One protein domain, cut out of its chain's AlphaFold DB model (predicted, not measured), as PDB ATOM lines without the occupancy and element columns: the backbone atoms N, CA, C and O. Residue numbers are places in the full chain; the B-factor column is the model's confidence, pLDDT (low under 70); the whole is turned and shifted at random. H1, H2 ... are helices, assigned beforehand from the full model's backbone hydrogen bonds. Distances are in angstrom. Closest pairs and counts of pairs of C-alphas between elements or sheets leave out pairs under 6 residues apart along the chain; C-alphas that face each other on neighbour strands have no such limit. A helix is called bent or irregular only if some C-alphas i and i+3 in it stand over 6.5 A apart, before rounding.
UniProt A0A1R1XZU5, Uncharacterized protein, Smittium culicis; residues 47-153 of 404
ATOM      1  N   ASN A  47     -16.852  34.634  57.684       70.81
ATOM      2  CA  ASN A  47     -15.760  35.263  58.435       70.81
ATOM      3  C   ASN A  47     -14.389  35.008  57.792       70.81
ATOM      4  O   ASN A  47     -13.565  35.924  57.734       70.81
ATOM      5  N   ILE A  48     -14.149  33.797  57.272       63.97
ATOM      6  CA  ILE A  48     -12.910  33.474  56.540       63.97
ATOM      7  C   ILE A  48     -12.856  34.290  55.242       63.97
ATOM      8  O   ILE A  48     -11.850  34.942  54.949       63.97
ATOM      9  N   ILE A  49     -13.980  34.352  54.518       71.12
ATOM     10  CA  ILE A  49     -14.115  35.111  53.268       71.12
ATOM     11  C   ILE A  49     -13.704  36.585  53.431       71.12
ATOM     12  O   ILE A  49     -13.071  37.141  52.532       71.12
ATOM     13  N   HIS A  50     -14.049  37.248  54.541       75.25
ATOM     14  CA  HIS A  50     -13.744  38.674  54.708       75.25
ATOM     15  C   HIS A  50     -12.239  38.960  54.882       75.25
ATOM     16  O   HIS A  50     -11.725  39.925  54.305       75.25
ATOM     17  N   ALA A  51     -11.514  38.120  55.628       69.75
ATOM     18  CA  ALA A  51     -10.065  38.263  55.789       69.75
ATOM     19  C   ALA A  51      -9.328  38.009  54.462       69.75
ATOM     20  O   ALA A  51      -8.539  38.855  54.027       69.75
ATOM     21  N   ALA A  52      -9.672  36.907  53.785       73.44
ATOM     22  CA  ALA A  52      -9.135  36.519  52.480       73.44
ATOM     23  C   ALA A  52      -9.359  37.599  51.407       73.44
ATOM     24  O   ALA A  52      -8.434  37.995  50.697       73.44
ATOM     25  N   LYS A  53     -10.573  38.168  51.328       80.06
ATOM     26  CA  LYS A  53     -10.885  39.263  50.389       80.06
ATOM     27  C   LYS A  53      -9.971  40.474  50.579       80.06
ATOM     28  O   LYS A  53      -9.580  41.094  49.588       80.06
ATOM     29  N   LYS A  54      -9.604  40.829  51.816       81.25
ATOM     30  CA  LYS A  54      -8.761  42.005  52.088       81.25
ATOM     31  C   LYS A  54      -7.306  41.796  51.653       81.25
ATOM     32  O   LYS A  54      -6.706  42.715  51.095       81.25
ATOM     33  N   THR A  55      -6.736  40.614  51.888       80.12
ATOM     34  CA  THR A  55      -5.370  40.291  51.442       80.12
ATOM     35  C   THR A  55      -5.306  40.140  49.922       80.12
ATOM     36  O   THR A  55      -4.425  40.731  49.297       80.12
ATOM     37  N   ASP A  56      -6.279  39.456  49.312       79.31
ATOM     38  CA  ASP A  56      -6.351  39.280  47.859       79.31
ATOM     39  C   ASP A  56      -6.527  40.612  47.107       79.31
ATOM     40  O   ASP A  56      -5.809  40.872  46.141       79.31
ATOM     41  N   THR A  57      -7.389  41.511  47.608       83.25
ATOM     42  CA  THR A  57      -7.561  42.866  47.044       83.25
ATOM     43  C   THR A  57      -6.239  43.636  47.019       83.25
ATOM     44  O   THR A  57      -5.876  44.212  45.992       83.25
ATOM     45  N   ASN A  58      -5.474  43.611  48.116       81.50
ATOM     46  CA  ASN A  58      -4.173  44.282  48.179       81.50
ATOM     47  C   ASN A  58      -3.168  43.680  47.182       81.50
ATOM     48  O   ASN A  58      -2.482  44.421  46.475       81.50
ATOM     49  N   LEU A  59      -3.099  42.348  47.087       83.38
ATOM     50  CA  LEU A  59      -2.221  41.648  46.143       83.38
ATOM     51  C   LEU A  59      -2.596  41.958  44.682       83.38
ATOM     52  O   LEU A  59      -1.709  42.214  43.865       83.38
ATOM     53  N   TYR A  60      -3.892  42.031  44.365       83.88
ATOM     54  CA  TYR A  60      -4.393  42.455  43.057       83.88
ATOM     55  C   TYR A  60      -4.035  43.916  42.732       83.88
ATOM     56  O   TYR A  60      -3.576  44.205  41.624       83.88
ATOM     57  N   CYS A  61      -4.166  44.842  43.689       79.06
ATOM     58  CA  CYS A  61      -3.752  46.236  43.501       79.06
ATOM     59  C   CYS A  61      -2.249  46.359  43.192       79.06
ATOM     60  O   CYS A  61      -1.878  47.095  42.276       79.06
ATOM     61  N   ILE A  62      -1.389  45.603  43.887       86.25
ATOM     62  CA  ILE A  62       0.057  45.571  43.608       86.25
ATOM     63  C   ILE A  62       0.326  44.968  42.218       86.25
ATOM     64  O   ILE A  62       1.092  45.536  41.440       86.25
ATOM     65  N   GLN A  63      -0.343  43.866  41.861       84.31
ATOM     66  CA  GLN A  63      -0.236  43.238  40.538       84.31
ATOM     67  C   GLN A  63      -0.638  44.205  39.407       84.31
ATOM     68  O   GLN A  63       0.052  44.289  38.390       84.31
ATOM     69  N   SER A  64      -1.702  44.991  39.605       80.25
ATOM     70  CA  SER A  64      -2.144  46.036  38.673       80.25
ATOM     71  C   SER A  64      -1.142  47.191  38.565       80.25
ATOM     72  O   SER A  64      -0.836  47.631  37.457       80.25
ATOM     73  N   ALA A  65      -0.571  47.654  39.683       79.19
ATOM     74  CA  ALA A  65       0.450  48.703  39.683       79.19
ATOM     75  C   ALA A  65       1.727  48.265  38.939       79.19
ATOM     76  O   ALA A  65       2.252  49.012  38.111       79.19
ATOM     77  N   LEU A  66       2.183  47.024  39.147       84.69
ATOM     78  CA  LEU A  66       3.303  46.431  38.403       84.69
ATOM     79  C   LEU A  66       2.996  46.335  36.900       84.69
ATOM     80  O   LEU A  66       3.820  46.733  36.078       84.69
ATOM     81  N   ALA A  67       1.791  45.887  36.531       83.12
ATOM     82  CA  ALA A  67       1.332  45.797  35.140       83.12
ATOM     83  C   ALA A  67       1.081  47.162  34.458       83.12
ATOM     84  O   ALA A  67       0.876  47.221  33.241       83.12
ATOM     85  N   GLN A  68       1.086  48.257  35.223       80.50
ATOM     86  CA  GLN A  68       1.126  49.627  34.711       80.50
ATOM     87  C   GLN A  68       2.574  50.118  34.577       80.50
ATOM     88  O   GLN A  68       2.921  50.673  33.536       80.50
ATOM     89  N   ALA A  69       3.438  49.843  35.560       75.62
ATOM     90  CA  ALA A  69       4.859  50.207  35.540       75.62
ATOM     91  C   ALA A  69       5.663  49.515  34.418       75.62
ATOM     92  O   ALA A  69       6.586  50.113  33.865       75.62
ATOM     93  N   THR A  70       5.300  48.290  34.022       83.94
ATOM     94  CA  THR A  70       5.933  47.598  32.883       83.94
ATOM     95  C   THR A  70       5.610  48.230  31.527       83.94
ATOM     96  O   THR A  70       6.428  48.135  30.614       83.94
ATOM     97  N   ARG A  71       4.455  48.892  31.354       82.38
ATOM     98  CA  ARG A  71       4.008  49.378  30.031       82.38
ATOM     99  C   ARG A  71       4.928  50.449  29.425       82.38
ATOM    100  O   ARG A  71       5.285  50.280  28.260       82.38
ATOM    101  N   PRO A  72       5.362  51.505  30.148       79.25
ATOM    102  CA  PRO A  72       6.339  52.457  29.621       79.25
ATOM    103  C   PRO A  72       7.684  51.810  29.281       79.25
ATOM    104  O   PRO A  72       8.266  52.161  28.261       79.25
ATOM    105  N   LEU A  73       8.151  50.849  30.090       81.50
ATOM    106  CA  LEU A  73       9.419  50.142  29.870       81.50
ATOM    107  C   LEU A  73       9.372  49.287  28.599       81.50
ATOM    108  O   LEU A  73      10.246  49.413  27.748       81.50
ATOM    109  N   ILE A  74       8.316  48.486  28.429       81.62
ATOM    110  CA  ILE A  74       8.098  47.676  27.222       81.62
ATOM    111  C   ILE A  74       7.942  48.581  25.994       81.62
ATOM    112  O   ILE A  74       8.563  48.329  24.970       81.62
ATOM    113  N   ASN A  75       7.180  49.675  26.089       81.81
ATOM    114  CA  ASN A  75       7.008  50.603  24.969       81.81
ATOM    115  C   ASN A  75       8.312  51.339  24.599       81.81
ATOM    116  O   ASN A  75       8.572  51.551  23.420       81.81
ATOM    117  N   PHE A  76       9.145  51.699  25.579       81.12
ATOM    118  CA  PHE A  76      10.480  52.257  25.343       81.12
ATOM    119  C   PHE A  76      11.410  51.234  24.675       81.12
ATOM    120  O   PHE A  76      12.064  51.568  23.692       81.12
ATOM    121  N   PHE A  77      11.413  49.987  25.152       74.06
ATOM    122  CA  PHE A  77      12.198  48.890  24.581       74.06
ATOM    123  C   PHE A  77      11.784  48.587  23.135       74.06
ATOM    124  O   PHE A  77      12.618  48.604  22.236       74.06
ATOM    125  N   CYS A  78      10.484  48.389  22.888       77.94
ATOM    126  CA  CYS A  78       9.948  48.171  21.545       77.94
ATOM    127  C   CYS A  78      10.188  49.370  20.625       77.94
ATOM    128  O   CYS A  78      10.387  49.171  19.433       77.94
ATOM    129  N   ARG A  79      10.190  50.606  21.143       80.06
ATOM    130  CA  ARG A  79      10.590  51.772  20.353       80.06
ATOM    131  C   ARG A  79      12.071  51.689  19.981       80.06
ATOM    132  O   ARG A  79      12.376  51.769  18.801       80.06
ATOM    133  N   LYS A  80      12.968  51.477  20.951       73.62
ATOM    134  CA  LYS A  80      14.413  51.472  20.691       73.62
ATOM    135  C   LYS A  80      14.872  50.347  19.764       73.62
ATOM    136  O   LYS A  80      15.564  50.635  18.798       73.62
ATOM    137  N   TYR A  81      14.364  49.130  19.951       69.50
ATOM    138  CA  TYR A  81      14.622  47.991  19.058       69.50
ATOM    139  C   TYR A  81      14.213  48.236  17.585       69.50
ATOM    140  O   TYR A  81      14.675  47.533  16.695       69.50
ATOM    141  N   ASN A  82      13.333  49.209  17.312       71.50
ATOM    142  CA  ASN A  82      12.923  49.588  15.954       71.50
ATOM    143  C   ASN A  82      13.531  50.923  15.471       71.50
ATOM    144  O   ASN A  82      13.244  51.331  14.347       71.50
ATOM    145  N   GLU A  83      14.301  51.635  16.302       71.44
ATOM    146  CA  GLU A  83      14.887  52.941  15.957       71.44
ATOM    147  C   GLU A  83      16.387  52.874  15.666       71.44
ATOM    148  O   GLU A  83      16.855  53.639  14.826       71.44
ATOM    149  N   ASP A  84      17.121  51.964  16.310       54.91
ATOM    150  CA  ASP A  84      18.560  51.811  16.114       54.91
ATOM    151  C   ASP A  84      18.898  50.392  15.606       54.91
ATOM    152  O   ASP A  84      18.351  49.392  16.067       54.91
ATOM    153  N   SER A  85      19.805  50.310  14.628       55.69
ATOM    154  CA  SER A  85      20.387  49.058  14.106       55.69
ATOM    155  C   SER A  85      21.911  49.176  13.926       55.69
ATOM    156  O   SER A  85      22.525  48.318  13.291       55.69
ATOM    157  N   GLU A  86      22.522  50.268  14.407       52.41
ATOM    158  CA  GLU A  86      23.885  50.664  14.024       52.41
ATOM    159  C   GLU A  86      24.636  51.483  15.104       52.41
ATOM    160  O   GLU A  86      25.376  52.414  14.788       52.41
ATOM    161  N   ALA A  87      24.509  51.147  16.398       51.06
ATOM    162  CA  ALA A  87      25.453  51.632  17.414       51.06
ATOM    163  C   ALA A  87      25.808  50.582  18.488       51.06
ATOM    164  O   ALA A  87      24.986  50.141  19.286       51.06
ATOM    165  N   ALA A  88      27.102  50.261  18.604       50.59
ATOM    166  CA  ALA A  88      27.649  49.265  19.539       50.59
ATOM    167  C   ALA A  88      27.628  49.673  21.039       50.59
ATOM    168  O   ALA A  88      28.439  49.195  21.826       50.59
ATOM    169  N   ASN A  89      26.724  50.574  21.435       55.75
ATOM    170  CA  ASN A  89      26.544  51.061  22.811       55.75
ATOM    171  C   ASN A  89      25.199  50.625  23.430       55.75
ATOM    172  O   ASN A  89      24.909  50.956  24.579       55.75
ATOM    173  N   GLU A  90      24.350  49.932  22.670       60.19
ATOM    174  CA  GLU A  90      22.966  49.643  23.064       60.19
ATOM    175  C   GLU A  90      22.838  48.454  24.024       60.19
ATOM    176  O   GLU A  90      21.935  48.458  24.861       60.19
ATOM    177  N   ASP A  91      23.765  47.489  23.977       68.81
ATOM    178  CA  ASP A  91      23.722  46.249  24.770       68.81
ATOM    179  C   ASP A  91      23.562  46.487  26.281       68.81
ATOM    180  O   ASP A  91      22.803  45.771  26.934       68.81
ATOM    181  N   GLU A  92      24.213  47.505  26.863       69.88
ATOM    182  CA  GLU A  92      24.059  47.808  28.297       69.88
ATOM    183  C   GLU A  92      22.656  48.346  28.632       69.88
ATOM    184  O   GLU A  92      22.082  47.981  29.662       69.88
ATOM    185  N   ILE A  93      22.065  49.168  27.758       73.56
ATOM    186  CA  ILE A  93      20.708  49.712  27.940       73.56
ATOM    187  C   ILE A  93      19.666  48.613  27.704       73.56
ATOM    188  O   ILE A  93      18.702  48.499  28.465       73.56
ATOM    189  N   LEU A  94      19.880  47.772  26.689       75.75
ATOM    190  CA  LEU A  94      19.029  46.638  26.346       75.75
ATOM    191  C   LEU A  94      19.043  45.583  27.464       75.75
ATOM    192  O   LEU A  94      17.981  45.110  27.878       75.75
ATOM    193  N   ALA A  95      20.220  45.267  28.015       77.25
ATOM    194  CA  ALA A  95      20.381  44.360  29.148       77.25
ATOM    195  C   ALA A  95      19.757  44.923  30.434       77.25
ATOM    196  O   ALA A  95      19.072  44.187  31.146       77.25
ATOM    197  N   LEU A  96      19.924  46.221  30.715       79.38
ATOM    198  CA  LEU A  96      19.293  46.885  31.860       79.38
ATOM    199  C   LEU A  96      17.762  46.866  31.760       79.38
ATOM    200  O   LEU A  96      17.084  46.459  32.704       79.38
ATOM    201  N   ALA A  97      17.207  47.261  30.613       76.44
ATOM    202  CA  ALA A  97      15.764  47.259  30.390       76.44
ATOM    203  C   ALA A  97      15.185  45.835  30.447       76.44
ATOM    204  O   ALA A  97      14.144  45.620  31.075       76.44
ATOM    205  N   SER A  98      15.900  44.856  29.880       79.06
ATOM    206  CA  SER A  98      15.565  43.436  30.010       79.06
ATOM    207  C   SER A  98      15.533  43.020  31.477       79.06
ATOM    208  O   SER A  98      14.504  42.533  31.932       79.06
ATOM    209  N   ALA A  99      16.593  43.288  32.251       81.06
ATOM    210  CA  ALA A  99      16.671  42.961  33.675       81.06
ATOM    211  C   ALA A  99      15.548  43.615  34.502       81.06
ATOM    212  O   ALA A  99      14.973  42.961  35.370       81.06
ATOM    213  N   MET A 100      15.164  44.863  34.208       86.31
ATOM    214  CA  MET A 100      14.023  45.521  34.861       86.31
ATOM    215  C   MET A 100      12.695  44.802  34.580       86.31
ATOM    216  O   MET A 100      11.933  44.537  35.510       86.31
ATOM    217  N   ILE A 101      12.425  44.437  33.320       84.25
ATOM    218  CA  ILE A 101      11.240  43.645  32.941       84.25
ATOM    219  C   ILE A 101      11.267  42.272  33.639       84.25
ATOM    220  O   ILE A 101      10.242  41.809  34.143       84.25
ATOM    221  N   LEU A 102      12.450  41.662  33.740       80.88
ATOM    222  CA  LEU A 102      12.712  40.361  34.359       80.88
ATOM    223  C   LEU A 102      12.422  40.354  35.873       80.88
ATOM    224  O   LEU A 102      11.739  39.460  36.382       80.88
ATOM    225  N   ILE A 103      12.869  41.395  36.586       82.38
ATOM    226  CA  ILE A 103      12.560  41.623  38.005       82.38
ATOM    227  C   ILE A 103      11.045  41.771  38.188       82.38
ATOM    228  O   ILE A 103      10.460  41.071  39.017       82.38
ATOM    229  N   LEU A 104      10.398  42.636  37.396       84.69
ATOM    230  CA  LEU A 104       8.959  42.908  37.490       84.69
ATOM    231  C   LEU A 104       8.118  41.646  37.232       84.69
ATOM    232  O   LEU A 104       7.163  41.389  37.969       84.69
ATOM    233  N   ALA A 105       8.514  40.816  36.263       81.38
ATOM    234  CA  ALA A 105       7.914  39.505  36.032       81.38
ATOM    235  C   ALA A 105       8.076  38.575  37.248       81.38
ATOM    236  O   ALA A 105       7.099  37.979  37.696       81.38
ATOM    237  N   SER A 106       9.272  38.501  37.849       80.38
ATOM    238  CA  SER A 106       9.511  37.646  39.025       80.38
ATOM    239  C   SER A 106       8.661  38.041  40.245       80.38
ATOM    240  O   SER A 106       8.184  37.170  40.976       80.38
ATOM    241  N   ILE A 107       8.408  39.342  40.438       83.69
ATOM    242  CA  ILE A 107       7.535  39.858  41.503       83.69
ATOM    243  C   ILE A 107       6.072  39.500  41.207       83.69
ATOM    244  O   ILE A 107       5.375  39.010  42.096       83.69
ATOM    245  N   ALA A 108       5.613  39.666  39.961       83.31
ATOM    246  CA  ALA A 108       4.258  39.285  39.558       83.31
ATOM    247  C   ALA A 108       3.991  37.774  39.726       83.31
ATOM    248  O   ALA A 108       2.909  37.394  40.186       83.31
ATOM    249  N   THR A 109       4.976  36.913  39.439       85.06
ATOM    250  CA  THR A 109       4.888  35.464  39.703       85.06
ATOM    251  C   THR A 109       4.792  35.170  41.200       85.06
ATOM    252  O   THR A 109       3.913  34.412  41.603       85.06
ATOM    253  N   LYS A 110       5.624  35.801  42.045       84.69
ATOM    254  CA  LYS A 110       5.568  35.625  43.512       84.69
ATOM    255  C   LYS A 110       4.226  36.067  44.110       84.69
ATOM    256  O   LYS A 110       3.678  35.365  44.953       84.69
ATOM    257  N   ILE A 111       3.662  37.179  43.633       86.19
ATOM    258  CA  ILE A 111       2.316  37.631  44.026       86.19
ATOM    259  C   ILE A 111       1.256  36.606  43.608       86.19
ATOM    260  O   ILE A 111       0.415  36.231  44.418       86.19
ATOM    261  N   SER A 112       1.314  36.114  42.367       87.25
ATOM    262  CA  SER A 112       0.347  35.134  41.849       87.25
ATOM    263  C   SER A 112       0.409  33.800  42.606       87.25
ATOM    264  O   SER A 112      -0.632  33.214  42.897       87.25
ATOM    265  N   GLN A 113       1.614  33.362  42.986       87.81
ATOM    266  CA  GLN A 113       1.834  32.190  43.833       87.81
ATOM    267  C   GLN A 113       1.211  32.386  45.224       87.81
ATOM    268  O   GLN A 113       0.418  31.551  45.647       87.81
ATOM    269  N   SER A 114       1.483  33.517  45.887       86.19
ATOM    270  CA  SER A 114       0.927  33.819  47.214       86.19
ATOM    271  C   SER A 114      -0.604  33.918  47.212       86.19
ATOM    272  O   SER A 114      -1.239  33.422  48.137       86.19
ATOM    273  N   ARG A 115      -1.222  34.485  46.163       89.06
ATOM    274  CA  ARG A 115      -2.692  34.491  46.016       89.06
ATOM    275  C   ARG A 115      -3.256  33.069  45.962       89.06
ATOM    276  O   ARG A 115      -4.215  32.767  46.665       89.06
ATOM    277  N   MET A 116      -2.642  32.185  45.176       88.12
ATOM    278  CA  MET A 116      -3.056  30.781  45.085       88.12
ATOM    279  C   MET A 116      -2.812  30.006  46.389       88.12
ATOM    280  O   MET A 116      -3.648  29.197  46.777       88.12
ATOM    281  N   GLU A 117      -1.705  30.265  47.086       88.56
ATOM    282  CA  GLU A 117      -1.411  29.667  48.394       88.56
ATOM    283  C   GLU A 117      -2.437  30.076  49.454       88.56
ATOM    284  O   GLU A 117      -2.984  29.196  50.117       88.56
ATOM    285  N   ASN A 118      -2.775  31.367  49.547       87.50
ATOM    286  CA  ASN A 118      -3.835  31.857  50.434       87.50
ATOM    287  C   ASN A 118      -5.166  31.156  50.126       87.50
ATOM    288  O   ASN A 118      -5.761  30.563  51.014       87.50
ATOM    289  N   VAL A 119      -5.581  31.116  48.853       86.31
ATOM    290  CA  VAL A 119      -6.836  30.471  48.425       86.31
ATOM    291  C   VAL A 119      -6.900  28.982  48.797       86.31
ATOM    292  O   VAL A 119      -7.969  28.500  49.170       86.31
ATOM    293  N   TYR A 120      -5.783  28.246  48.744       88.06
ATOM    294  CA  TYR A 120      -5.741  26.847  49.194       88.06
ATOM    295  C   TYR A 120      -5.895  26.710  50.717       88.06
ATOM    296  O   TYR A 120      -6.557  25.775  51.163       88.06
ATOM    297  N   GLN A 121      -5.327  27.629  51.509       87.94
ATOM    298  CA  GLN A 121      -5.492  27.649  52.971       87.94
ATOM    299  C   GLN A 121      -6.912  28.083  53.371       87.94
ATOM    300  O   GLN A 121      -7.576  27.389  54.136       87.94
ATOM    301  N   ASP A 122      -7.410  29.186  52.805       83.81
ATOM    302  CA  ASP A 122      -8.709  29.788  53.130       83.81
ATOM    303  C   ASP A 122      -9.892  28.880  52.741       83.81
ATOM    304  O   ASP A 122     -10.896  28.825  53.451       83.81
ATOM    305  N   MET A 123      -9.775  28.124  51.639       83.00
ATOM    306  CA  MET A 123     -10.747  27.085  51.264       83.00
ATOM    307  C   MET A 123     -10.417  25.692  51.834       83.00
ATOM    308  O   MET A 123     -11.130  24.735  51.538       83.00
ATOM    309  N   ASN A 124      -9.364  25.570  52.652       87.81
ATOM    310  CA  ASN A 124      -8.914  24.335  53.306       87.81
ATOM    311  C   ASN A 124      -8.775  23.136  52.336       87.81
ATOM    312  O   ASN A 124      -9.193  22.014  52.633       87.81
ATOM    313  N   ILE A 125      -8.241  23.390  51.135       86.12
ATOM    314  CA  ILE A 125      -8.201  22.421  50.031       86.12
ATOM    315  C   ILE A 125      -7.123  21.359  50.304       86.12
ATOM    316  O   ILE A 125      -5.947  21.711  50.434       86.12
ATOM    317  N   PRO A 126      -7.466  20.055  50.332       85.50
ATOM    318  CA  PRO A 126      -6.495  18.997  50.581       85.50
ATOM    319  C   PRO A 126      -5.525  18.849  49.402       85.50
ATOM    320  O   PRO A 126      -5.877  18.348  48.335       85.50
ATOM    321  N   GLY A 127      -4.278  19.269  49.606       89.12
ATOM    322  CA  GLY A 127      -3.206  19.161  48.621       89.12
ATOM    323  C   GLY A 127      -2.115  20.206  48.841       89.12
ATOM    324  O   GLY A 127      -2.078  20.889  49.862       89.12
ATOM    325  N   LYS A 128      -1.222  20.346  47.859       87.44
ATOM    326  CA  LYS A 128      -0.329  21.507  47.742       87.44
ATOM    327  C   LYS A 128      -0.732  22.303  46.498       87.44
ATOM    328  O   LYS A 128      -0.961  21.673  45.463       87.44
ATOM    329  N   PRO A 129      -0.795  23.644  46.555       86.06
ATOM    330  CA  PRO A 129      -0.979  24.453  45.358       86.06
ATOM    331  C   PRO A 129       0.173  24.202  44.380       86.06
ATOM    332  O   PRO A 129       1.330  24.074  44.788       86.06
ATOM    333  N   LYS A 130      -0.140  24.141  43.082       88.12
ATOM    334  CA  LYS A 130       0.870  23.979  42.029       88.12
ATOM    335  C   LYS A 130       1.867  25.134  42.111       88.12
ATOM    336  O   LYS A 130       1.461  26.290  42.048       88.12
ATOM    337  N   GLN A 131       3.160  24.853  42.223       86.38
ATOM    338  CA  GLN A 131       4.156  25.922  42.250       86.38
ATOM    339  C   GLN A 131       4.349  26.495  40.841       86.38
ATOM    340  O   GLN A 131       4.746  25.795  39.915       86.38
ATOM    341  N   LEU A 132       4.093  27.796  40.679       76.75
ATOM    342  CA  LEU A 132       4.354  28.541  39.439       76.75
ATOM    343  C   LEU A 132       5.859  28.737  39.174       76.75
ATOM    344  O   LEU A 132       6.251  29.162  38.090       76.75
ATOM    345  N   ALA A 133       6.698  28.436  40.168       65.44
ATOM    346  CA  ALA A 133       8.150  28.409  40.076       65.44
ATOM    347  C   ALA A 133       8.718  27.341  41.034       65.44
ATOM    348  O   ALA A 133       9.229  27.672  42.100       65.44
ATOM    349  N   GLU A 134       8.653  26.063  40.641       53.12
ATOM    350  CA  GLU A 134       9.163  24.900  41.412       53.12
ATOM    351  C   GLU A 134      10.654  25.002  41.809       53.12
ATOM    352  O   GLU A 134      11.129  24.296  42.695       53.12
ATOM    353  N   ASN A 135      11.398  25.922  41.189       57.56
ATOM    354  CA  ASN A 135      12.848  26.057  41.310       57.56
ATOM    355  C   ASN A 135      13.310  27.214  42.223       57.56
ATOM    356  O   ASN A 135      14.489  27.554  42.181       57.56
ATOM    357  N   ALA A 136      12.416  27.829  43.012       45.88
ATOM    358  CA  ALA A 136      12.526  29.188  43.586       45.88
ATOM    359  C   ALA A 136      13.795  29.578  44.394       45.88
ATOM    360  O   ALA A 136      13.970  30.762  44.695       45.88
ATOM    361  N   ALA A 137      14.681  28.637  44.741       50.91
ATOM    362  CA  ALA A 137      16.030  28.939  45.243       50.91
ATOM    363  C   ALA A 137      16.941  29.537  44.150       50.91
ATOM    364  O   ALA A 137      17.822  30.347  44.437       50.91
ATOM    365  N   LYS A 138      16.693  29.185  42.885       55.41
ATOM    366  CA  LYS A 138      17.039  30.023  41.741       55.41
ATOM    367  C   LYS A 138      15.866  30.975  41.494       55.41
ATOM    368  O   LYS A 138      14.703  30.569  41.525       55.41
ATOM    369  N   LEU A 139      16.167  32.225  41.151       51.66
ATOM    370  CA  LEU A 139      15.234  33.011  40.343       51.66
ATOM    371  C   LEU A 139      14.969  32.246  39.024       51.66
ATOM    372  O   LEU A 139      15.670  31.294  38.685       51.66
ATOM    373  N   LEU A 140      14.002  32.683  38.219       50.19
ATOM    374  CA  LEU A 140      13.754  32.108  36.882       50.19
ATOM    375  C   LEU A 140      14.947  32.321  35.897       50.19
ATOM    376  O   LEU A 140      14.893  31.938  34.733       50.19
ATOM    377  N   PHE A 141      16.039  32.915  36.387       54.41
ATOM    378  CA  PHE A 141      17.262  33.351  35.718       54.41
ATOM    379  C   PHE A 141      18.421  33.204  36.727       54.41
ATOM    380  O   PHE A 141      18.186  33.148  37.936       54.41
ATOM    381  N   ASP A 142      19.674  33.161  36.270       61.31
ATOM    382  CA  ASP A 142      20.824  33.084  37.182       61.31
ATOM    383  C   ASP A 142      20.968  34.380  38.009       61.31
ATOM    384  O   ASP A 142      21.085  35.471  37.447       61.31
ATOM    385  N   GLN A 143      21.011  34.260  39.342       65.44
ATOM    386  CA  GLN A 143      21.309  35.369  40.261       65.44
ATOM    387  C   GLN A 143      22.618  36.071  39.863       65.44
ATOM    388  O   GLN A 143      22.697  37.295  39.879       65.44
ATOM    389  N   LYS A 144      23.609  35.312  39.382       70.62
ATOM    390  CA  LYS A 144      24.904  35.832  38.930       70.62
ATOM    391  C   LYS A 144      24.798  36.736  37.696       70.62
ATOM    392  O   LYS A 144      25.643  37.609  37.519       70.62
ATOM    393  N   LEU A 145      23.776  36.563  36.848       68.19
ATOM    394  CA  LEU A 145      23.491  37.484  35.738       68.19
ATOM    395  C   LEU A 145      22.832  38.775  36.233       68.19
ATOM    396  O   LEU A 145      23.167  39.845  35.728       68.19
ATOM    397  N   LEU A 146      21.951  38.685  37.235       66.56
ATOM    398  CA  LEU A 146      21.349  39.855  37.879       66.56
ATOM    399  C   LEU A 146      22.418  40.695  38.594       66.56
ATOM    400  O   LEU A 146      22.519  41.894  38.346       66.56
ATOM    401  N   ASP A 147      23.267  40.058  39.403       68.50
ATOM    402  CA  ASP A 147      24.365  40.715  40.118       68.50
ATOM    403  C   ASP A 147      25.385  41.318  39.142       68.50
ATOM    404  O   ASP A 147      25.825  42.454  39.323       68.50
ATOM    405  N   LYS A 148      25.709  40.601  38.051       74.25
ATOM    406  CA  LYS A 148      26.552  41.131  36.971       74.25
ATOM    407  C   LYS A 148      25.927  42.385  36.364       74.25
ATOM    408  O   LYS A 148      26.610  43.403  36.313       74.25
ATOM    409  N   ALA A 149      24.656  42.346  35.960       59.03
ATOM    410  CA  ALA A 149      23.967  43.508  35.399       59.03
ATOM    411  C   ALA A 149      23.975  44.695  36.377       59.03
ATOM    412  O   ALA A 149      24.382  45.789  35.995       59.03
ATOM    413  N   MET A 150      23.645  44.466  37.651       65.12
ATOM    414  CA  MET A 150      23.701  45.488  38.705       65.12
ATOM    415  C   MET A 150      25.115  46.060  38.911       65.12
ATOM    416  O   MET A 150      25.246  47.248  39.190       65.12
ATOM    417  N   SER A 151      26.172  45.259  38.729       65.56
ATOM    418  CA  SER A 151      27.567  45.727  38.785       65.56
ATOM    419  C   SER A 151      28.016  46.499  37.533       65.56
ATOM    420  O   SER A 151      28.845  47.406  37.635       65.56
ATOM    421  N   THR A 152      27.450  46.184  36.360       59.66
ATOM    422  CA  THR A 152      27.679  46.926  35.109       59.66
ATOM    423  C   THR A 152      27.063  48.324  35.174       59.66
ATOM    424  O   THR A 152      27.643  49.259  34.621       59.66
ATOM    425  N   ILE A 153      25.969  48.507  35.934       61.88
ATOM    426  CA  ILE A 153      25.447  49.828  36.331       61.88
ATOM    427  C   ILE A 153      26.431  50.499  37.307       61.88
ATOM    428  O   ILE A 153      26.162  50.701  38.495       61.88
TER     429      ILE A 153
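AT A GLANCE: This is residues 47 to 153 of the 404 residues of an uncharacterized protein of Smittium culicis (UniProt A0A1R1XZU5). A long helical hairpin: H1, bent into two arms, and H2 run side by side in opposite ways, and the chain then folds back along H2 as a long loop, residues 123 to 142, to the short helix H3, which packs on H2 near the beginning of H2. H2 lies in the middle, with H1 on one side and H3 on another, and the turn at residues 82 to 89 sticks out at one end of the rod. The printed part has 107 residues with three named helices, H1, H2 and H3 in that order, and no named strand; the class is all helix. The whole is loose, with a radius of gyration of the C-alphas of 18.1 A, and its C-alphas span 60 by 27 by 20 A.

HOW THE PARTS SIT: H1, residues 47 to 80, was assigned by its hydrogen bonds as one helix but is bent: C-alphas 69 and 72 are 6.5 A apart. Its arms, H1a at residues 47 to 69 and H1b at residues 72 to 80, stand at a shallow tilt of 27 degrees. H1a touches H2, residues 91 to 122, at a shallow tilt of 10 degrees, opposite ways; their closest C-alphas, those of Gln 63 and Ala 108, are 6.1 A apart. H1b and H2 form a helical hairpin, at a shallow tilt of 33 degrees, only just short of steep. They touch through residues 94 to 101 of H2 alone, and their closest C-alphas, those of Leu 73 and Ala 97, are 7.0 A apart. H2 and H3, residues 143 to 152, form a second helical hairpin, at a steep tilt of 39 degrees. They touch through residues 92 to 99 of H2 alone, and their closest C-alphas, those of Leu 96 and Ala 149, are 6.8 A apart. H3 is apart from both H1a and H1b. In H1b, H2 and H3 every O i to N i+4 pair is within hydrogen-bond range; in H1a 18 of 19 are.

IN THESE COORDINATES: H1a begins at C-alpha 47, (-15.760, 35.263, 58.435), and measures 34.2 A from first to last C-alpha; H1b measures 12.1 A. H2 measures 46.1 A, from C-alpha 91 at (23.722, 46.249, 24.770) to C-alpha 122. H3 measures 14.2 A and ends at C-alpha 152, (27.679, 46.926, 35.109).

THE WHOLE: The two C-alphas farthest apart, those of Asn 47 and Glu 86, are 61.5 A apart. The printed part has no cut. The link from H1 to H2 is short, with 10 residues; the link from H2 to H3 is long, with 20. The mean pLDDT of the printed part is 75.3, and 31 residues are under 70, among them residues 84 to 92 and 133 to 143.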